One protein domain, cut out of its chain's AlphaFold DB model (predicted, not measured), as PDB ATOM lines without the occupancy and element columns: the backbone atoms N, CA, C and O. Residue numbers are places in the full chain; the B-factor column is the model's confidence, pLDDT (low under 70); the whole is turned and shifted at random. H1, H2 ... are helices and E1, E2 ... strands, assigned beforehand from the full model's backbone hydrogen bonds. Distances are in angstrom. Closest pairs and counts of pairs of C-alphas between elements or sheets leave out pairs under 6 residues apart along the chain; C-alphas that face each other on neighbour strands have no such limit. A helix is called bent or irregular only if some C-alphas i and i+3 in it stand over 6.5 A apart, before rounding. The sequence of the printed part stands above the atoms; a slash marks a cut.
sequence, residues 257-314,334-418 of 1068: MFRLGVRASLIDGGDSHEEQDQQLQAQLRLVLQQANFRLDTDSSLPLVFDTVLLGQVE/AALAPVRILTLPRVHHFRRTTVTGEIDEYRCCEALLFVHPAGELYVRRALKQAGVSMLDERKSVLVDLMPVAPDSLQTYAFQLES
ATOM      1  N   MET A 257     -25.745 -53.908  20.796       90.31
ATOM      2  CA  MET A 257     -25.402 -53.964  22.213       90.31
ATOM      3  C   MET A 257     -25.192 -52.557  22.753       90.31
ATOM      4  O   MET A 257     -24.455 -51.783  22.151       90.31
ATOM      5  N   PHE A 258     -25.804 -52.234  23.887       90.06
ATOM      6  CA  PHE A 258     -25.541 -50.992  24.610       90.06
ATOM      7  C   PHE A 258     -24.871 -51.306  25.930       90.06
ATOM      8  O   PHE A 258     -25.299 -52.214  26.639       90.06
ATOM      9  N   ARG A 259     -23.840 -50.539  26.259       87.88
ATOM     10  CA  ARG A 259     -23.239 -50.532  27.583       87.88
ATOM     11  C   ARG A 259     -23.797 -49.338  28.332       87.88
ATOM     12  O   ARG A 259     -23.629 -48.210  27.878       87.88
ATOM     13  N   LEU A 260     -24.507 -49.617  29.416       90.31
ATOM     14  CA  LEU A 260     -25.057 -48.639  30.344       90.31
ATOM     15  C   LEU A 260     -24.248 -48.731  31.630       90.31
ATOM     16  O   LEU A 260     -24.084 -49.831  32.150       90.31
ATOM     17  N   GLY A 261     -23.755 -47.610  32.138       88.62
ATOM     18  CA  GLY A 261     -22.982 -47.584  33.367       88.62
ATOM     19  C   GLY A 261     -23.300 -46.380  34.235       88.62
ATOM     20  O   GLY A 261     -23.760 -45.340  33.759       88.62
ATOM     21  N   VAL A 262     -23.043 -46.545  35.525       88.62
ATOM     22  CA  VAL A 262     -23.060 -45.482  36.530       88.62
ATOM     23  C   VAL A 262     -21.680 -45.451  37.162       88.62
ATOM     24  O   VAL A 262     -21.173 -46.507  37.543       88.62
ATOM     25  N   ARG A 263     -21.060 -44.271  37.243       86.56
ATOM     26  CA  ARG A 263     -19.748 -44.079  37.872       86.56
ATOM     27  C   ARG A 263     -19.780 -42.996  38.948       86.56
ATOM     28  O   ARG A 263     -20.504 -42.015  38.794       86.56
ATOM     29  N   ALA A 264     -18.970 -43.180  39.985       86.12
ATOM     30  CA  ALA A 264     -18.757 -42.243  41.086       86.12
ATOM     31  C   ALA A 264     -17.253 -42.079  41.359       86.12
ATOM     32  O   ALA A 264     -16.496 -43.044  41.204       86.12
ATOM     33  N   SER A 265     -16.830 -40.868  41.736       82.75
ATOM     34  CA  SER A 265     -15.459 -40.597  42.192       82.75
ATOM     35  C   SER A 265     -15.205 -41.281  43.533       82.75
ATOM     36  O   SER A 265     -16.117 -41.377  44.353       82.75
ATOM     37  N   LEU A 266     -13.978 -41.746  43.766       72.12
ATOM     38  CA  LEU A 266     -13.562 -42.210  45.086       72.12
ATOM     39  C   LEU A 266     -13.197 -40.987  45.945       72.12
ATOM     40  O   LEU A 266     -12.360 -40.190  45.531       72.12
ATOM     41  N   ILE A 267     -13.848 -40.810  47.096       64.19
ATOM     42  CA  ILE A 267     -13.474 -39.794  48.092       64.19
ATOM     43  C   ILE A 267     -12.638 -40.502  49.157       64.19
ATOM     44  O   ILE A 267     -13.113 -41.457  49.775       64.19
ATOM     45  N   ASP A 268     -11.416 -40.032  49.391       54.97
ATOM     46  CA  ASP A 268     -10.601 -40.478  50.520       54.97
ATOM     47  C   ASP A 268     -11.220 -39.945  51.825       54.97
ATOM     48  O   ASP A 268     -10.925 -38.831  52.253       54.97
ATOM     49  N   GLY A 269     -12.126 -40.715  52.444       56.22
ATOM     50  CA  GLY A 269     -12.620 -40.436  53.804       56.22
ATOM     51  C   GLY A 269     -14.112 -40.642  54.105       56.22
ATOM     52  O   GLY A 269     -14.510 -40.322  55.222       56.22
ATOM     53  N   GLY A 270     -14.939 -41.166  53.189       56.09
ATOM     54  CA  GLY A 270     -16.389 -41.322  53.417       56.09
ATOM     55  C   GLY A 270     -17.001 -42.617  52.865       56.09
ATOM     56  O   GLY A 270     -16.707 -43.004  51.735       56.09
ATOM     57  N   ASP A 271     -17.875 -43.221  53.680       54.69
ATOM     58  CA  ASP A 271     -18.684 -44.442  53.505       54.69
ATOM     59  C   ASP A 271     -17.941 -45.761  53.229       54.69
ATOM     60  O   ASP A 271     -16.893 -45.831  52.581       54.69
ATOM     61  N   SER A 272     -18.498 -46.861  53.743       70.12
ATOM     62  CA  SER A 272     -17.944 -48.187  53.487       70.12
ATOM     63  C   SER A 272     -18.054 -48.521  51.994       70.12
ATOM     64  O   SER A 272     -19.040 -48.223  51.318       70.12
ATOM     65  N   HIS A 273     -17.034 -49.179  51.447       73.31
ATOM     66  CA  HIS A 273     -16.998 -49.584  50.039       73.31
ATOM     67  C   HIS A 273     -18.219 -50.407  49.589       73.31
ATOM     68  O   HIS A 273     -18.544 -50.408  48.404       73.31
ATOM     69  N   GLU A 274     -18.884 -51.102  50.513       76.31
ATOM     70  CA  GLU A 274     -20.094 -51.876  50.239       76.31
ATOM     71  C   GLU A 274     -21.339 -50.991  50.079       76.31
ATOM     72  O   GLU A 274     -22.188 -51.290  49.238       76.31
ATOM     73  N   GLU A 275     -21.444 -49.888  50.828       79.81
ATOM     74  CA  GLU A 275     -22.548 -48.922  50.713       79.81
ATOM     75  C   GLU A 275     -22.506 -48.198  49.364       79.81
ATOM     76  O   GLU A 275     -23.522 -48.120  48.669       79.81
ATOM     77  N   GLN A 276     -21.316 -47.770  48.929       77.88
ATOM     78  CA  GLN A 276     -21.119 -47.160  47.608       77.88
ATOM     79  C   GLN A 276     -21.493 -48.124  46.469       77.88
ATOM     80  O   GLN A 276     -22.130 -47.733  45.486       77.88
ATOM     81  N   ASP A 277     -21.142 -49.405  46.598       80.94
ATOM     82  CA  ASP A 277     -21.470 -50.418  45.596       80.94
ATOM     83  C   ASP A 277     -22.987 -50.678  45.522       80.94
ATOM     84  O   ASP A 277     -23.547 -50.806  44.426       80.94
ATOM     85  N   GLN A 278     -23.670 -50.702  46.671       83.12
ATOM     86  CA  GLN A 278     -25.130 -50.797  46.739       83.12
ATOM     87  C   GLN A 278     -25.805 -49.556  46.140       83.12
ATOM     88  O   GLN A 278     -26.767 -49.697  45.381       83.12
ATOM     89  N   GLN A 279     -25.273 -48.359  46.400       86.06
ATOM     90  CA  GLN A 279     -25.771 -47.105  45.833       86.06
ATOM     91  C   GLN A 279     -25.641 -47.080  44.303       86.06
ATOM     92  O   GLN A 279     -26.591 -46.719  43.606       86.06
ATOM     93  N   LEU A 280     -24.510 -47.536  43.750       86.44
ATOM     94  CA  LEU A 280     -24.309 -47.649  42.300       86.44
ATOM     95  C   LEU A 280     -25.289 -48.641  41.654       86.44
ATOM     96  O   LEU A 280     -25.849 -48.356  40.592       86.44
ATOM     97  N   GLN A 281     -25.530 -49.791  42.290       85.44
ATOM     98  CA  GLN A 281     -26.499 -50.783  41.808       85.44
ATOM     99  C   GLN A 281     -27.943 -50.269  41.881       85.44
ATOM    100  O   GLN A 281     -28.718 -50.473  40.939       85.44
ATOM    101  N   ALA A 282     -28.304 -49.577  42.966       87.00
ATOM    102  CA  ALA A 282     -29.610 -48.949  43.131       87.00
ATOM    103  C   ALA A 282     -29.841 -47.860  42.073       87.00
ATOM    104  O   ALA A 282     -30.898 -47.830  41.439       87.00
ATOM    105  N   GLN A 283     -28.826 -47.037  41.796       88.62
ATOM    106  CA  GLN A 283     -28.903 -46.006  40.765       88.62
ATOM    107  C   GLN A 283     -29.026 -46.605  39.358       88.62
ATOM    108  O   GLN A 283     -29.838 -46.139  38.561       88.62
ATOM    109  N   LEU A 284     -28.282 -47.673  39.044       89.12
ATOM    110  CA  LEU A 284     -28.414 -48.379  37.763       89.12
ATOM    111  C   LEU A 284     -29.836 -48.928  37.568       89.12
ATOM    112  O   LEU A 284     -30.408 -48.815  36.481       89.12
ATOM    113  N   ARG A 285     -30.430 -49.490  38.625       88.31
ATOM    114  CA  ARG A 285     -31.823 -49.953  38.625       88.31
ATOM    115  C   ARG A 285     -32.796 -48.800  38.383       88.31
ATOM    116  O   ARG A 285     -33.672 -48.931  37.530       88.31
ATOM    117  N   LEU A 286     -32.629 -47.687  39.090       89.56
ATOM    118  CA  LEU A 286     -33.468 -46.498  38.952       89.56
ATOM    119  C   LEU A 286     -33.420 -45.943  37.523       89.56
ATOM    120  O   LEU A 286     -34.465 -45.661  36.942       89.56
ATOM    121  N   VAL A 287     -32.239 -45.896  36.902       89.62
ATOM    122  CA  VAL A 287     -32.082 -45.488  35.496       89.62
ATOM    123  C   VAL A 287     -32.823 -46.432  34.545       89.62
ATOM    124  O   VAL A 287     -33.478 -45.975  33.609       89.62
ATOM    125  N   LEU A 288     -32.770 -47.750  34.773       89.50
ATOM    126  CA  LEU A 288     -33.524 -48.714  33.963       89.50
ATOM    127  C   LEU A 288     -35.045 -48.538  34.125       89.50
ATOM    128  O   LEU A 288     -35.779 -48.637  33.140       89.50
ATOM    129  N   GLN A 289     -35.522 -48.237  35.334       88.69
ATOM    130  CA  GLN A 289     -36.935 -47.936  35.583       88.69
ATOM    131  C   GLN A 289     -37.367 -46.630  34.906       88.69
ATOM    132  O   GLN A 289     -38.394 -46.607  34.232       88.69
ATOM    133  N   GLN A 290     -36.563 -45.568  35.011       87.88
ATOM    134  CA  GLN A 290     -36.806 -44.286  34.338       87.88
ATOM    135  C   GLN A 290     -36.774 -44.415  32.810       87.88
ATOM    136  O   GLN A 290     -37.542 -43.759  32.111       87.88
ATOM    137  N   ALA A 291     -35.939 -45.314  32.283       85.12
ATOM    138  CA  ALA A 291     -35.917 -45.677  30.867       85.12
ATOM    139  C   ALA A 291     -37.082 -46.606  30.460       85.12
ATOM    140  O   ALA A 291     -37.112 -47.080  29.325       85.12
ATOM    141  N   ASN A 292     -38.049 -46.851  31.353       87.38
ATOM    142  CA  ASN A 292     -39.254 -47.652  31.132       87.38
ATOM    143  C   ASN A 292     -38.979 -49.122  30.749       87.38
ATOM    144  O   ASN A 292     -39.744 -49.734  29.998       87.38
ATOM    145  N   PHE A 293     -37.902 -49.729  31.254       87.31
ATOM    146  CA  PHE A 293     -37.739 -51.183  31.172       87.31
ATOM    147  C   PHE A 293     -38.626 -51.871  32.216       87.31
ATOM    148  O   PHE A 293     -38.623 -51.495  33.388       87.31
ATOM    149  N   ARG A 294     -39.375 -52.904  31.814       82.75
ATOM    150  CA  ARG A 294     -40.215 -53.673  32.746       82.75
ATOM    151  C   ARG A 294     -39.346 -54.513  33.688       82.75
ATOM    152  O   ARG A 294     -38.667 -55.437  33.241       82.75
ATOM    153  N   LEU A 295     -39.379 -54.217  34.982       81.44
ATOM    154  CA  LEU A 295     -38.694 -54.995  36.016       81.44
ATOM    155  C   LEU A 295     -39.750 -55.703  36.873       81.44
ATOM    156  O   LEU A 295     -40.640 -55.044  37.399       81.44
ATOM    157  N   ASP A 296     -39.668 -57.031  36.985       65.25
ATOM    158  CA  ASP A 296     -40.693 -57.850  37.659       65.25
ATOM    159  C   ASP A 296     -40.488 -57.968  39.187       65.25
ATOM    160  O   ASP A 296     -41.377 -58.452  39.881       65.25
ATOM    161  N   THR A 297     -39.335 -57.556  39.728       62.12
ATOM    162  CA  THR A 297     -39.018 -57.663  41.165       62.12
ATOM    163  C   THR A 297     -38.587 -56.328  41.756       62.12
ATOM    164  O   THR A 297     -37.825 -55.593  41.127       62.12
ATOM    165  N   ASP A 298     -39.002 -56.041  42.993       57.06
ATOM    166  CA  ASP A 298     -38.549 -54.876  43.778       57.06
ATOM    167  C   ASP A 298     -37.148 -55.056  44.392       57.06
ATOM    168  O   ASP A 298     -36.526 -54.094  44.834       57.06
ATOM    169  N   SER A 299     -36.611 -56.279  44.349       64.25
ATOM    170  CA  SER A 299     -35.298 -56.671  44.875       64.25
ATOM    171  C   SER A 299     -34.119 -56.395  43.917       64.25
ATOM    172  O   SER A 299     -34.274 -55.780  42.855       64.25
ATOM    173  N   SER A 300     -32.910 -56.838  44.296       70.44
ATOM    174  CA  SER A 300     -31.678 -56.710  43.499       70.44
ATOM    175  C   SER A 300     -31.842 -57.225  42.062       70.44
ATOM    176  O   SER A 300     -32.575 -58.181  41.794       70.44
ATOM    177  N   LEU A 301     -31.171 -56.567  41.108       73.81
ATOM    178  CA  LEU A 301     -31.282 -56.918  39.690       73.81
ATOM    179  C   LEU A 301     -30.718 -58.329  39.438       73.81
ATOM    180  O   LEU A 301     -29.559 -58.587  39.777       73.81
ATOM    181  N   PRO A 302     -31.476 -59.238  38.796       77.62
ATOM    182  CA  PRO A 302     -30.944 -60.541  38.430       77.62
ATOM    183  C   PRO A 302     -29.819 -60.391  37.400       77.62
ATOM    184  O   PRO A 302     -29.838 -59.490  36.565       77.62
ATOM    185  N   LEU A 303     -28.863 -61.324  37.436       79.31
ATOM    186  CA  LEU A 303     -27.673 -61.324  36.576       79.31
ATOM    187  C   LEU A 303     -28.018 -61.321  35.076       79.31
ATOM    188  O   LEU A 303     -27.373 -60.652  34.274       79.31
ATOM    189  N   VAL A 304     -29.049 -62.084  34.700       84.50
ATOM    190  CA  VAL A 304     -29.560 -62.189  33.329       84.50
ATOM    191  C   VAL A 304     -31.075 -62.249  33.354       84.50
ATOM    192  O   VAL A 304     -31.651 -63.151  33.972       84.50
ATOM    193  N   PHE A 305     -31.717 -61.351  32.618       84.56
ATOM    194  CA  PHE A 305     -33.161 -61.380  32.433       84.56
ATOM    195  C   PHE A 305     -33.574 -60.826  31.068       84.56
ATOM    196  O   PHE A 305     -32.905 -59.978  30.475       84.56
ATOM    197  N   ASP A 306     -34.682 -61.358  30.558       84.94
ATOM    198  CA  ASP A 306     -35.341 -60.856  29.358       84.94
ATOM    199  C   ASP A 306     -36.450 -59.904  29.810       84.94
ATOM    200  O   ASP A 306     -37.293 -60.284  30.619       84.94
ATOM    201  N   THR A 307     -36.443 -58.680  29.298       87.56
ATOM    202  CA  THR A 307     -37.426 -57.636  29.590       87.56
ATOM    203  C   THR A 307     -37.964 -57.037  28.288       87.56
ATOM    204  O   THR A 307     -37.507 -57.342  27.182       87.56
ATOM    205  N   VAL A 308     -38.971 -56.183  28.413       86.19
ATOM    206  CA  VAL A 308     -39.568 -55.425  27.323       86.19
ATOM    207  C   VAL A 308     -39.405 -53.943  27.631       86.19
ATOM    208  O   VAL A 308     -39.706 -53.489  28.735       86.19
ATOM    209  N   LEU A 309     -38.925 -53.192  26.642       87.12
ATOM    210  CA  LEU A 309     -38.920 -51.738  26.686       87.12
ATOM    211  C   LEU A 309     -40.349 -51.231  26.485       87.12
ATOM    212  O   LEU A 309     -40.974 -51.540  25.465       87.12
ATOM    213  N   LEU A 310     -40.842 -50.444  27.433       84.38
ATOM    214  CA  LEU A 310     -42.160 -49.833  27.381       84.38
ATOM    215  C   LEU A 310     -42.048 -48.378  26.902       84.38
ATOM    216  O   LEU A 310     -41.141 -47.647  27.285       84.38
ATOM    217  N   GLY A 311     -42.958 -47.953  26.034       72.75
ATOM    218  CA  GLY A 311     -43.119 -46.562  25.619       72.75
ATOM    219  C   GLY A 311     -44.308 -45.937  26.331       72.75
ATOM    220  O   GLY A 311     -45.391 -46.527  26.342       72.75
ATOM    221  N   GLN A 312     -44.128 -44.745  26.902       63.34
ATOM    222  CA  GLN A 312     -45.253 -43.948  27.386       63.34
ATOM    223  C   GLN A 312     -45.973 -43.310  26.196       63.34
ATOM    224  O   GLN A 312     -45.336 -42.761  25.296       63.34
ATOM    225  N   VAL A 313     -47.303 -43.400  26.175       53.81
ATOM    226  CA  VAL A 313     -48.120 -42.676  25.198       53.81
ATOM    227  C   VAL A 313     -48.218 -41.227  25.671       53.81
ATOM    228  O   VAL A 313     -48.936 -40.926  26.623       53.81
ATOM    229  N   GLU A 314     -47.466 -40.332  25.031       48.84
ATOM    230  CA  GLU A 314     -47.661 -38.892  25.186       48.84
ATOM    231  C   GLU A 314     -49.003 -38.530  24.537       48.84
ATOM    232  O   GLU A 314     -49.136 -38.473  23.316       48.84
ATOM    233  N   ALA A 334     -46.988 -48.907  25.965       69.81
ATOM    234  CA  ALA A 334     -46.873 -49.755  24.777       69.81
ATOM    235  C   ALA A 334     -45.569 -50.568  24.791       69.81
ATOM    236  O   ALA A 334     -44.496 -50.013  25.007       69.81
ATOM    237  N   ALA A 335     -45.623 -51.862  24.480       78.19
ATOM    238  CA  ALA A 335     -44.426 -52.687  24.298       78.19
ATOM    239  C   ALA A 335     -43.688 -52.324  22.988       78.19
ATOM    240  O   ALA A 335     -44.212 -52.538  21.896       78.19
ATOM    241  N   LEU A 336     -42.467 -51.787  23.084       81.06
ATOM    242  CA  LEU A 336     -41.694 -51.278  21.941       81.06
ATOM    243  C   LEU A 336     -40.696 -52.286  21.368       81.06
ATOM    244  O   LEU A 336     -40.588 -52.449  20.148       81.06
ATOM    245  N   ALA A 337     -39.909 -52.916  22.238       86.31
ATOM    246  CA  ALA A 337     -38.860 -53.837  21.826       86.31
ATOM    247  C   ALA A 337     -38.514 -54.829  22.946       86.31
ATOM    248  O   ALA A 337     -38.435 -54.422  24.106       86.31
ATOM    249  N   PRO A 338     -38.248 -56.104  22.618       90.00
ATOM    250  CA  PRO A 338     -37.662 -57.038  23.565       90.00
ATOM    251  C   PRO A 338     -36.181 -56.707  23.769       90.00
ATOM    252  O   PRO A 338     -35.446 -56.470  22.803       90.00
ATOM    253  N   VAL A 339     -35.744 -56.723  25.023       90.81
ATOM    254  CA  VAL A 339     -34.370 -56.429  25.428       90.81
ATOM    255  C   VAL A 339     -33.908 -57.481  26.420       90.81
ATOM    256  O   VAL A 339     -34.596 -57.782  27.389       90.81
ATOM    257  N   ARG A 340     -32.724 -58.045  26.198       90.88
ATOM    258  CA  ARG A 340     -32.060 -58.888  27.196       90.88
ATOM    259  C   ARG A 340     -31.026 -58.057  27.932       90.88
ATOM    260  O   ARG A 340     -30.179 -57.449  27.286       90.88
ATOM    261  N   ILE A 341     -31.075 -58.053  29.257       90.75
ATOM    262  CA  ILE A 341     -30.150 -57.296  30.102       90.75
ATOM    263  C   ILE A 341     -29.230 -58.279  30.823       90.75
ATOM    264  O   ILE A 341     -29.701 -59.247  31.425       90.75
ATOM    265  N   LEU A 342     -27.922 -58.035  30.732       89.38
ATOM    266  CA  LEU A 342     -26.907 -58.665  31.576       89.38
ATOM    267  C   LEU A 342     -26.366 -57.606  32.529       89.38
ATOM    268  O   LEU A 342     -25.749 -56.643  32.072       89.38
ATOM    269  N   THR A 343     -26.587 -57.763  33.825       85.38
ATOM    270  CA  THR A 343     -25.962 -56.902  34.834       85.38
ATOM    271  C   THR A 343     -24.574 -57.441  35.155       85.38
ATOM    272  O   THR A 343     -24.383 -58.653  35.259       85.38
ATOM    273  N   LEU A 344     -23.567 -56.570  35.252       79.81
ATOM    274  CA  LEU A 344     -22.237 -57.007  35.666       79.81
ATOM    275  C   LEU A 344     -22.225 -57.147  37.195       79.81
ATOM    276  O   LEU A 344     -22.576 -56.197  37.892       79.81
ATOM    277  N   PRO A 345     -21.840 -58.315  37.741       62.47
ATOM    278  CA  PRO A 345     -22.003 -58.619  39.163       62.47
ATOM    279  C   PRO A 345     -21.054 -57.839  40.082       62.47
ATOM    280  O   PRO A 345     -21.217 -57.891  41.298       62.47
ATOM    281  N   ARG A 346     -20.047 -57.153  39.528       68.06
ATOM    282  CA  ARG A 346     -19.035 -56.415  40.286       68.06
ATOM    283  C   ARG A 346     -18.992 -54.954  39.899       68.06
ATOM    284  O   ARG A 346     -19.037 -54.616  38.716       68.06
ATOM    285  N   VAL A 347     -18.816 -54.119  40.916       73.38
ATOM    286  CA  VAL A 347     -18.384 -52.742  40.732       73.38
ATOM    287  C   VAL A 347     -16.909 -52.763  40.355       73.38
ATOM    288  O   VAL A 347     -16.079 -53.418  40.987       73.38
ATOM    289  N   HIS A 348     -16.593 -52.103  39.253       72.31
ATOM    290  CA  HIS A 348     -15.246 -51.995  38.739       72.31
ATOM    291  C   HIS A 348     -14.583 -50.746  39.296       72.31
ATOM    292  O   HIS A 348     -15.109 -49.646  39.134       72.31
ATOM    293  N   HIS A 349     -13.410 -50.919  39.897       75.38
ATOM    294  CA  HIS A 349     -12.531 -49.819  40.258       75.38
ATOM    295  C   HIS A 349     -11.549 -49.560  39.114       75.38
ATOM    296  O   HIS A 349     -10.843 -50.469  38.663       75.38
ATOM    297  N   PHE A 350     -11.528 -48.325  38.636       72.44
ATOM    298  CA  PHE A 350     -10.618 -47.859  37.608       72.44
ATOM    299  C   PHE A 350      -9.724 -46.778  38.201       72.44
ATOM    300  O   PHE A 350     -10.211 -45.787  38.736       72.44
ATOM    301  N   ARG A 351      -8.415 -46.981  38.058       70.12
ATOM    302  CA  ARG A 351      -7.374 -46.019  38.411       70.12
ATOM    303  C   ARG A 351      -6.718 -45.541  37.129       70.12
ATOM    304  O   ARG A 351      -6.227 -46.369  36.355       70.12
ATOM    305  N   ARG A 352      -6.725 -44.235  36.874       66.56
ATOM    306  CA  ARG A 352      -6.170 -43.676  35.642       66.56
ATOM    307  C   ARG A 352      -5.403 -42.392  35.900       66.56
ATOM    308  O   ARG A 352      -5.861 -41.525  36.619       66.56
ATOM    309  N   THR A 353      -4.271 -42.245  35.223       63.16
ATOM    310  CA  THR A 353      -3.546 -40.977  35.147       63.16
ATOM    311  C   THR A 353      -4.155 -40.095  34.053       63.16
ATOM    312  O   THR A 353      -4.256 -40.516  32.894       63.16
ATOM    313  N   THR A 354      -4.603 -38.899  34.417       62.38
ATOM    314  CA  THR A 354      -5.137 -37.883  33.505       62.38
ATOM    315  C   THR A 354      -4.024 -37.278  32.643       62.38
ATOM    316  O   THR A 354      -2.833 -37.491  32.872       62.38
ATOM    317  N   VAL A 355      -4.400 -36.491  31.628       56.59
ATOM    318  CA  VAL A 355      -3.440 -35.772  30.767       56.59
ATOM    319  C   VAL A 355      -2.627 -34.736  31.565       56.59
ATOM    320  O   VAL A 355      -1.518 -34.396  31.161       56.59
ATOM    321  N   THR A 356      -3.151 -34.265  32.703       61.56
ATOM    322  CA  THR A 356      -2.480 -33.344  33.636       61.56
ATOM    323  C   THR A 356      -1.523 -34.050  34.605       61.56
ATOM    324  O   THR A 356      -0.783 -33.372  35.310       61.56
ATOM    325  N   GLY A 357      -1.479 -35.390  34.610       64.81
ATOM    326  CA  GLY A 357      -0.622 -36.183  35.498       64.81
ATOM    327  C   GLY A 357      -1.253 -36.540  36.849       64.81
ATOM    328  O   GLY A 357      -0.620 -37.237  37.639       64.81
ATOM    329  N   GLU A 358      -2.491 -36.113  37.106       68.69
ATOM    330  CA  GLU A 358      -3.253 -36.451  38.315       68.69
ATOM    331  C   GLU A 358      -3.836 -37.868  38.207       68.69
ATOM    332  O   GLU A 358      -4.129 -38.355  37.114       68.69
ATOM    333  N   ILE A 359      -3.967 -38.570  39.333       70.44
ATOM    334  CA  ILE A 359      -4.542 -39.919  39.368       70.44
ATOM    335  C   ILE A 359      -6.027 -39.789  39.714       70.44
ATOM    336  O   ILE A 359      -6.365 -39.529  40.861       70.44
ATOM    337  N   ASP A 360      -6.892 -40.010  38.726       70.31
ATOM    338  CA  ASP A 360      -8.334 -40.133  38.918       70.31
ATOM    339  C   ASP A 360      -8.696 -41.584  39.241       70.31
ATOM    340  O   ASP A 360      -8.412 -42.517  38.472       70.31
ATOM    341  N   GLU A 361      -9.381 -41.769  40.364       77.88
ATOM    342  CA  GLU A 361      -9.924 -43.049  40.797       77.88
ATOM    343  C   GLU A 361     -11.449 -42.993  40.823       77.88
ATOM    344  O   GLU A 361     -12.058 -42.156  41.487       77.88
ATOM    345  N   TYR A 362     -12.088 -43.904  40.090       78.62
ATOM    346  CA  TYR A 362     -13.543 -43.997  40.061       78.62
ATOM    347  C   TYR A 362     -14.022 -45.443  40.145       78.62
ATOM    348  O   TYR A 362     -13.363 -46.389  39.703       78.62
ATOM    349  N   ARG A 363     -15.217 -45.609  40.710       82.19
ATOM    350  CA  ARG A 363     -15.950 -46.876  40.765       82.19
ATOM    351  C   ARG A 363     -17.108 -46.840  39.789       82.19
ATOM    352  O   ARG A 363     -17.746 -45.802  39.639       82.19
ATOM    353  N   CYS A 364     -17.400 -47.951  39.119       83.06
ATOM    354  CA  CYS A 364     -18.566 -48.024  38.246       83.06
ATOM    355  C   CYS A 364     -19.277 -49.378  38.251       83.06
ATOM    356  O   CYS A 364     -18.656 -50.436  38.335       83.06
ATOM    357  N   CYS A 365     -20.601 -49.327  38.127       86.44
ATOM    358  CA  CYS A 365     -21.469 -50.481  37.924       86.44
ATOM    359  C   CYS A 365     -22.075 -50.400  36.522       86.44
ATOM    360  O   CYS A 365     -22.495 -49.325  36.092       86.44
ATOM    361  N   GLU A 366     -22.121 -51.519  35.799       86.38
ATOM    362  CA  GLU A 366     -22.524 -51.533  34.393       86.38
ATOM    363  C   GLU A 366     -23.497 -52.670  34.063       86.38
ATOM    364  O   GLU A 366     -23.513 -53.728  34.693       86.38
ATOM    365  N   ALA A 367     -24.282 -52.465  33.008       89.56
ATOM    366  CA  ALA A 367     -25.136 -53.461  32.386       89.56
ATOM    367  C   ALA A 367     -24.987 -53.442  30.858       89.56
ATOM    368  O   ALA A 367     -24.811 -52.395  30.229       89.56
ATOM    369  N   LEU A 368     -25.106 -54.620  30.248       90.69
ATOM    370  CA  LEU A 368     -25.131 -54.810  28.803       90.69
ATOM    371  C   LEU A 368     -26.562 -55.096  28.339       90.69
ATOM    372  O   LEU A 368     -27.172 -56.088  28.738       90.69
ATOM    373  N   LEU A 369     -27.079 -54.246  27.455       92.69
ATOM    374  CA  LEU A 369     -28.399 -54.380  26.844       92.69
ATOM    375  C   LEU A 369     -28.251 -54.997  25.451       92.69
ATOM    376  O   LEU A 369     -27.634 -54.402  24.569       92.69
ATOM    377  N   PHE A 370     -28.838 -56.169  25.233       92.69
ATOM    378  CA  PHE A 370     -28.885 -56.867  23.951       92.69
ATOM    379  C   PHE A 370     -30.223 -56.603  23.283       92.69
ATOM    380  O   PHE A 370     -31.282 -56.961  23.808       92.69
ATOM    381  N   VAL A 371     -30.169 -55.980  22.110       92.94
ATOM    382  CA  VAL A 371     -31.349 -55.476  21.415       92.94
ATOM    383  C   VAL A 371     -31.235 -55.801  19.941       92.94
ATOM    384  O   VAL A 371     -30.181 -55.687  19.317       92.94
ATOM    385  N   HIS A 372     -32.345 -56.206  19.345       92.69
ATOM    386  CA  HIS A 372     -32.387 -56.392  17.908       92.69
ATOM    387  C   HIS A 372     -32.179 -55.041  17.177       92.69
ATOM    388  O   HIS A 372     -32.798 -54.056  17.577       92.69
ATOM    389  N   PRO A 373     -31.409 -54.960  16.071       90.38
ATOM    390  CA  PRO A 373     -31.088 -53.686  15.406       90.38
ATOM    391  C   PRO A 373     -32.284 -52.807  15.026       90.38
ATOM    392  O   PRO A 373     -32.226 -51.589  15.134       90.38
ATOM    393  N   ALA A 374     -33.408 -53.412  14.632       88.56
ATOM    394  CA  ALA A 374     -34.637 -52.664  14.340       88.56
ATOM    395  C   ALA A 374     -35.231 -51.919  15.560       88.56
ATOM    396  O   ALA A 374     -36.013 -50.993  15.377       88.56
ATOM    397  N   GLY A 375     -34.857 -52.304  16.787       87.75
ATOM    398  CA  GLY A 375     -35.278 -51.670  18.039       87.75
ATOM    399  C   GLY A 375     -34.243 -50.714  18.639       87.75
ATOM    400  O   GLY A 375     -34.501 -50.109  19.676       87.75
ATOM    401  N   GLU A 376     -33.083 -50.546  17.996       87.62
ATOM    402  CA  GLU A 376     -31.968 -49.733  18.496       87.62
ATOM    403  C   GLU A 376     -32.375 -48.277  18.774       87.62
ATOM    404  O   GLU A 376     -32.023 -47.701  19.805       87.62
ATOM    405  N   LEU A 377     -33.162 -47.691  17.867       85.06
ATOM    406  CA  LEU A 377     -33.615 -46.305  17.973       85.06
ATOM    407  C   LEU A 377     -34.477 -46.071  19.223       85.06
ATOM    408  O   LEU A 377     -34.394 -45.004  19.827       85.06
ATOM    409  N   TYR A 378     -35.283 -47.059  19.619       86.50
ATOM    410  CA  TYR A 378     -36.145 -46.946  20.794       86.50
ATOM    411  C   TYR A 378     -35.346 -46.896  22.082       86.50
ATOM    412  O   TYR A 378     -35.602 -46.046  22.925       86.50
ATOM    413  N   VAL A 379     -34.332 -47.748  22.194       89.06
ATOM    414  CA  VAL A 379     -33.472 -47.813  23.378       89.06
ATOM    415  C   VAL A 379     -32.652 -46.536  23.513       89.06
ATOM    416  O   VAL A 379     -32.595 -45.964  24.594       89.06
ATOM    417  N   ARG A 380     -32.102 -46.016  22.405       88.38
ATOM    418  CA  ARG A 380     -31.405 -44.716  22.398       88.38
ATOM    419  C   ARG A 380     -32.300 -43.579  22.903       88.38
ATOM    420  O   ARG A 380     -31.839 -42.733  23.664       88.38
ATOM    421  N   ARG A 381     -33.567 -43.546  22.472       87.50
ATOM    422  CA  ARG A 381     -34.542 -42.534  22.914       87.50
ATOM    423  C   ARG A 381     -34.900 -42.703  24.388       87.50
ATOM    424  O   ARG A 381     -34.863 -41.716  25.108       87.50
ATOM    425  N   ALA A 382     -35.165 -43.931  24.826       88.12
ATOM    426  CA  ALA A 382     -35.523 -44.242  26.205       88.12
ATOM    427  C   ALA A 382     -34.404 -43.884  27.196       88.12
ATOM    428  O   ALA A 382     -34.653 -43.226  28.200       88.12
ATOM    429  N   LEU A 383     -33.151 -44.229  26.879       89.50
ATOM    430  CA  LEU A 383     -31.999 -43.860  27.707       89.50
ATOM    431  C   LEU A 383     -31.807 -42.339  27.771       89.50
ATOM    432  O   LEU A 383     -31.559 -41.794  28.840       89.50
ATOM    433  N   LYS A 384     -31.987 -41.635  26.645       87.75
ATOM    434  CA  LYS A 384     -31.921 -40.167  26.617       87.75
ATOM    435  C   LYS A 384     -33.043 -39.518  27.440       87.75
ATOM    436  O   LYS A 384     -32.798 -38.512  28.094       87.75
ATOM    437  N   GLN A 385     -34.255 -40.078  27.407       85.88
ATOM    438  CA  GLN A 385     -35.389 -39.620  28.222       85.88
ATOM    439  C   GLN A 385     -35.140 -39.822  29.721       85.88
ATOM    440  O   GLN A 385     -35.511 -38.966  30.512       85.88
ATOM    441  N   ALA A 386     -34.441 -40.893  30.099       86.25
ATOM    442  CA  ALA A 386     -34.003 -41.145  31.472       86.25
ATOM    443  C   ALA A 386     -32.822 -40.261  31.929       86.25
ATOM    444  O   ALA A 386     -32.227 -40.519  32.969       86.25
ATOM    445  N   GLY A 387     -32.428 -39.250  31.145       82.81
ATOM    446  CA  GLY A 387     -31.316 -38.359  31.485       82.81
ATOM    447  C   GLY A 387     -29.926 -38.989  31.336       82.81
ATOM    448  O   GLY A 387     -28.946 -38.409  31.795       82.81
ATOM    449  N   VAL A 388     -29.807 -40.153  30.685       85.50
ATOM    450  CA  VAL A 388     -28.509 -40.802  30.466       85.50
ATOM    451  C   VAL A 388     -27.746 -40.095  29.352       85.50
ATOM    452  O   VAL A 388     -28.248 -39.911  28.237       85.50
ATOM    453  N   SER A 389     -26.485 -39.765  29.628       82.88
ATOM    454  CA  SER A 389     -25.578 -39.193  28.634       82.88
ATOM    455  C   SER A 389     -25.245 -40.232  27.561       82.88
ATOM    456  O   SER A 389     -24.422 -41.126  27.766       82.88
ATOM    457  N   MET A 390     -25.903 -40.125  26.403       80.56
ATOM    458  CA  MET A 390     -25.613 -40.952  25.230       80.56
ATOM    459  C   MET A 390     -24.341 -40.455  24.546       80.56
ATOM    460  O   MET A 390     -24.318 -39.383  23.939       80.56
ATOM    461  N   LEU A 391     -23.288 -41.258  24.610       72.56
ATOM    462  CA  LEU A 391     -21.986 -40.930  24.051       72.56
ATOM    463  C   LEU A 391     -21.857 -41.531  22.654       72.56
ATOM    464  O   LEU A 391     -22.189 -42.697  22.424       72.56
ATOM    465  N   ASP A 392     -21.346 -40.741  21.709       62.06
ATOM    466  CA  ASP A 392     -20.938 -41.277  20.412       62.06
ATOM    467  C   ASP A 392     -19.818 -42.302  20.612       62.06
ATOM    468  O   ASP A 392     -18.870 -42.051  21.349       62.06
ATOM    469  N   GLU A 393     -19.841 -43.412  19.871       55.31
ATOM    470  CA  GLU A 393     -18.776 -44.438  19.894       55.31
ATOM    471  C   GLU A 393     -17.385 -43.846  19.599       55.31
ATOM    472  O   GLU A 393     -16.346 -44.361  20.019       55.31
ATOM    473  N   ARG A 394     -17.358 -42.730  18.853       52.03
ATOM    474  CA  ARG A 394     -16.137 -41.971  18.566       52.03
ATOM    475  C   ARG A 394     -15.586 -41.227  19.785       52.03
ATOM    476  O   ARG A 394     -14.375 -41.059  19.874       52.03
ATOM    477  N   LYS A 395     -16.475 -40.854  20.707       49.44
ATOM    478  CA  LYS A 395     -16.241 -40.099  21.942       49.44
ATOM    479  C   LYS A 395     -16.307 -40.974  23.208       49.44
ATOM    480  O   LYS A 395     -16.103 -40.449  24.290       49.44
ATOM    481  N   SER A 396     -16.544 -42.286  23.110       50.78
ATOM    482  CA  SER A 396     -16.558 -43.182  24.283       50.78
ATOM    483  C   SER A 396     -15.215 -43.193  25.018       50.78
ATOM    484  O   SER A 396     -15.180 -43.131  26.239       50.78
ATOM    485  N   VAL A 397     -14.108 -43.144  24.272       50.78
ATOM    486  CA  VAL A 397     -12.756 -43.059  24.847       50.78
ATOM    487  C   VAL A 397     -12.523 -41.726  25.565       50.78
ATOM    488  O   VAL A 397     -11.752 -41.678  26.516       50.78
ATOM    489  N   LEU A 398     -13.217 -40.657  25.149       46.50
ATOM    490  CA  LEU A 398     -13.177 -39.357  25.826       46.50
ATOM    491  C   LEU A 398     -13.844 -39.405  27.203       46.50
ATOM    492  O   LEU A 398     -13.457 -38.637  28.069       46.50
ATOM    493  N   VAL A 399     -14.795 -40.309  27.442       51.31
ATOM    494  CA  VAL A 399     -15.443 -40.428  28.758       51.31
ATOM    495  C   VAL A 399     -14.554 -41.121  29.763       51.31
ATOM    496  O   VAL A 399     -14.445 -40.634  30.883       51.31
ATOM    497  N   ASP A 400     -13.810 -42.143  29.348       50.81
ATOM    498  CA  ASP A 400     -12.741 -42.700  30.182       50.81
ATOM    499  C   ASP A 400     -11.624 -41.673  30.455       50.81
ATOM    500  O   ASP A 400     -10.801 -41.898  31.339       50.81
ATOM    501  N   LEU A 401     -11.535 -40.600  29.656       47.47
ATOM    502  CA  LEU A 401     -10.525 -39.535  29.736       47.47
ATOM    503  C   LEU A 401     -10.993 -38.280  30.497       47.47
ATOM    504  O   LEU A 401     -10.160 -37.410  30.735       47.47
ATOM    505  N   MET A 402     -12.282 -38.146  30.832       58.12
ATOM    506  CA  MET A 402     -12.801 -36.969  31.541       58.12
ATOM    507  C   MET A 402     -12.973 -37.262  33.038       58.12
ATOM    508  O   MET A 402     -13.660 -38.247  33.348       58.12
ATOM    509  N   PRO A 403     -12.439 -36.401  33.931       61.47
ATOM    510  CA  PRO A 403     -12.580 -36.547  35.377       61.47
ATOM    511  C   PRO A 403     -14.057 -36.588  35.780       61.47
ATOM    512  O   PRO A 403     -14.908 -35.907  35.191       61.47
ATOM    513  N   VAL A 404     -14.378 -37.420  36.769       68.69
ATOM    514  CA  VAL A 404     -15.710 -37.452  37.388       68.69
ATOM    515  C   VAL A 404     -15.775 -36.305  38.389       68.69
ATOM    516  O   VAL A 404     -14.870 -36.154  39.199       68.69
ATOM    517  N   ALA A 405     -16.826 -35.484  38.335       70.38
ATOM    518  CA  ALA A 405     -16.968 -34.412  39.315       70.38
ATOM    519  C   ALA A 405     -17.162 -35.021  40.722       70.38
ATOM    520  O   ALA A 405     -17.942 -35.978  40.842       70.38
ATOM    521  N   PRO A 406     -16.478 -34.489  41.754       67.25
ATOM    522  CA  PRO A 406     -16.583 -34.994  43.120       67.25
ATOM    523  C   PRO A 406     -18.048 -34.981  43.584       67.25
ATOM    524  O   PRO A 406     -18.824 -34.117  43.173       67.25
ATOM    525  N   ASP A 407     -18.440 -35.994  44.357       67.88
ATOM    526  CA  ASP A 407     -19.786 -36.202  44.923       67.88
ATOM    527  C   ASP A 407     -20.946 -36.357  43.919       67.88
ATOM    528  O   ASP A 407     -22.116 -36.392  44.304       67.88
ATOM    529  N   SER A 408     -20.659 -36.502  42.620       75.69
ATOM    530  CA  SER A 408     -21.690 -36.664  41.587       75.69
ATOM    531  C   SER A 408     -21.733 -38.077  40.993       75.69
ATOM    532  O   SER A 408     -20.733 -38.620  40.517       75.69
ATOM    533  N   LEU A 409     -22.930 -38.675  40.964       83.75
ATOM    534  CA  LEU A 409     -23.201 -39.918  40.236       83.75
ATOM    535  C   LEU A 409     -23.401 -39.607  38.751       83.75
ATOM    536  O   LEU A 409     -24.414 -39.032  38.352       83.75
ATOM    537  N   GLN A 410     -22.456 -40.021  37.910       85.69
ATOM    538  CA  GLN A 410     -22.548 -39.829  36.464       85.69
ATOM    539  C   GLN A 410     -23.084 -41.086  35.779       85.69
ATOM    540  O   GLN A 410     -22.492 -42.164  35.868       85.69
ATOM    541  N   THR A 411     -24.184 -40.940  35.041       88.25
ATOM    542  CA  THR A 411     -24.759 -42.005  34.213       88.25
ATOM    543  C   THR A 411     -24.312 -41.839  32.765       88.25
ATOM    544  O   THR A 411     -24.331 -40.745  32.193       88.25
ATOM    545  N   TYR A 412     -23.900 -42.937  32.142       87.00
ATOM    546  CA  TYR A 412     -23.439 -42.927  30.762       87.00
ATOM    547  C   TYR A 412     -23.937 -44.148  30.006       87.00
ATOM    548  O   TYR A 412     -24.101 -45.234  30.561       87.00
ATOM    549  N   ALA A 413     -24.146 -43.978  28.703       88.38
ATOM    550  CA  ALA A 413     -24.407 -45.095  27.816       88.38
ATOM    551  C   ALA A 413     -23.752 -44.896  26.454       88.38
ATOM    552  O   ALA A 413     -23.738 -43.797  25.899       88.38
ATOM    553  N   PHE A 414     -23.253 -45.985  25.876       84.56
ATOM    554  CA  PHE A 414     -22.785 -46.009  24.494       84.56
ATOM    555  C   PHE A 414     -23.131 -47.332  23.819       84.56
ATOM    556  O   PHE A 414     -23.255 -48.380  24.455       84.56
ATOM    557  N   GLN A 415     -23.309 -47.278  22.502       86.44
ATOM    558  CA  GLN A 415     -23.492 -48.479  21.702       86.44
ATOM    559  C   GLN A 415     -22.132 -49.133  21.443       86.44
ATOM    560  O   GLN A 415     -21.148 -48.460  21.154       86.44
ATOM    561  N   LEU A 416     -22.063 -50.453  21.565       82.88
ATOM    562  CA  LEU A 416     -20.923 -51.223  21.098       82.88
ATOM    563  C   LEU A 416     -21.106 -51.506  19.610       82.88
ATOM    564  O   LEU A 416     -22.166 -51.971  19.177       82.88
ATOM    565  N   GLU A 417     -20.053 -51.280  18.830       79.50
ATOM    566  CA  GLU A 417     -20.088 -51.560  17.404       79.50
ATOM    567  C   GLU A 417     -20.377 -53.059  17.202       79.50
ATOM    568  O   GLU A 417     -19.573 -53.876  17.625       79.50
ATOM    569  N   SER A 418     -21.485 -53.464  16.569       79.25
ATOM    570  CA  SER A 418     -21.766 -54.904  16.373       79.25
ATOM    571  C   SER A 418     -20.969 -55.531  15.222       79.25
ATOM    572  O   SER A 418     -20.637 -56.714  15.272       79.25
TER     573      SER A 418
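Overview. This is residues 257 to 314 and 334 to 418 of the 1068 residues of a protein of Testicularia cyperi (UniProt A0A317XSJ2). Look first for one strongly twisted, branched sheet of seven strands, with the long helix H1 slantwise over E1 and E5 on one face. The sheet curls round H2, which lies on the opposite face, and the small helix H3 sits in the stretch between E6 and E7. The printed part has 143 residues, with three named helices and seven named strands in the order E1 H1 E2 E3 E4 E5 H2 E6 H3 E7. The sheet is mixed, with E6 and E7 parallel and its other neighbour pairs antiparallel, and the class is mixed, helices and strands. The whole is compact, with a radius of gyration of the C-alphas of 15.6 A and spans of 47 by 35 by 27 A.

Along the chain. Start at E5, residues 359 to 371, the longest strand, 35.8 A, which bends by 55 degrees at residue 363. Find C-alpha 257 at (-25.402, -53.964, 22.213); from there E1 runs 26.0 A to residue 265. E2 is residues 304 to 312, 24.8 A; E3, residues 334 to 343, 24.3 A, bends by 64 degrees at residue 337. E4 is residues 348 to 353, E6 residues 389 to 391, and E7 residues 410 to 416, ending at C-alpha 416 at (-20.923, -51.223, 21.098). H1 begins at C-alpha 273 at (-16.998, -49.584, 50.039) and runs 25.8 A to residue 290. H2 is residues 373 to 385, 19.5 A, and is irregular, with C-alphas 374 and 377 7.4 A apart; H3 is residues 396 to 399.

Arrangement. E5 has E1 on one side, N 260 and O 367 at 2.9 A, and on the other side E3, N 342 and O 368 at 2.9 A, and E4, N 350 and O 362 at 2.9 A. E4 and E5 form a hairpin. Look for the edge strand E2 on one side of E3, N 307 and O 339 at 2.8 A, with E5 on the other side. E1 has E5 on one side and E7 on the other side, N 261 and O 412 at 2.9 A; E7 has E1 on one side and the edge strand E6 on the other side, N 391 and O 413 at 2.9 A. E6, H3 and E7 make a strand-helix-strand unit, two parallel neighbour strands with a helix between, its crossover right-handed. H1 is on the sheet at a height of 8.0 A; its closest C-alphas to E5 are those of Leu 280 and Cys 365, 5.9 A. H2 comes closest to E3 at the C-alphas of Ala 337 and Gly 375, 5.6 A. Every O i to N i+4 pair is within hydrogen-bond range in H1, 7 of 9 in H2, and H3 is too short for one.

Size, cuts and confidence. The C-alphas of Ala 334 and Gly 357 are the two farthest apart, 49.4 A. Residues 315 to 333 are cut out, and C-alphas 314 and 334 are 10.9 A apart across the cut. The link from H1 to E2 is long, 13 residues. Mean pLDDT of the printed part is 77.5; 37 residues are under 70, among them 352 to 358 and 392 to 404.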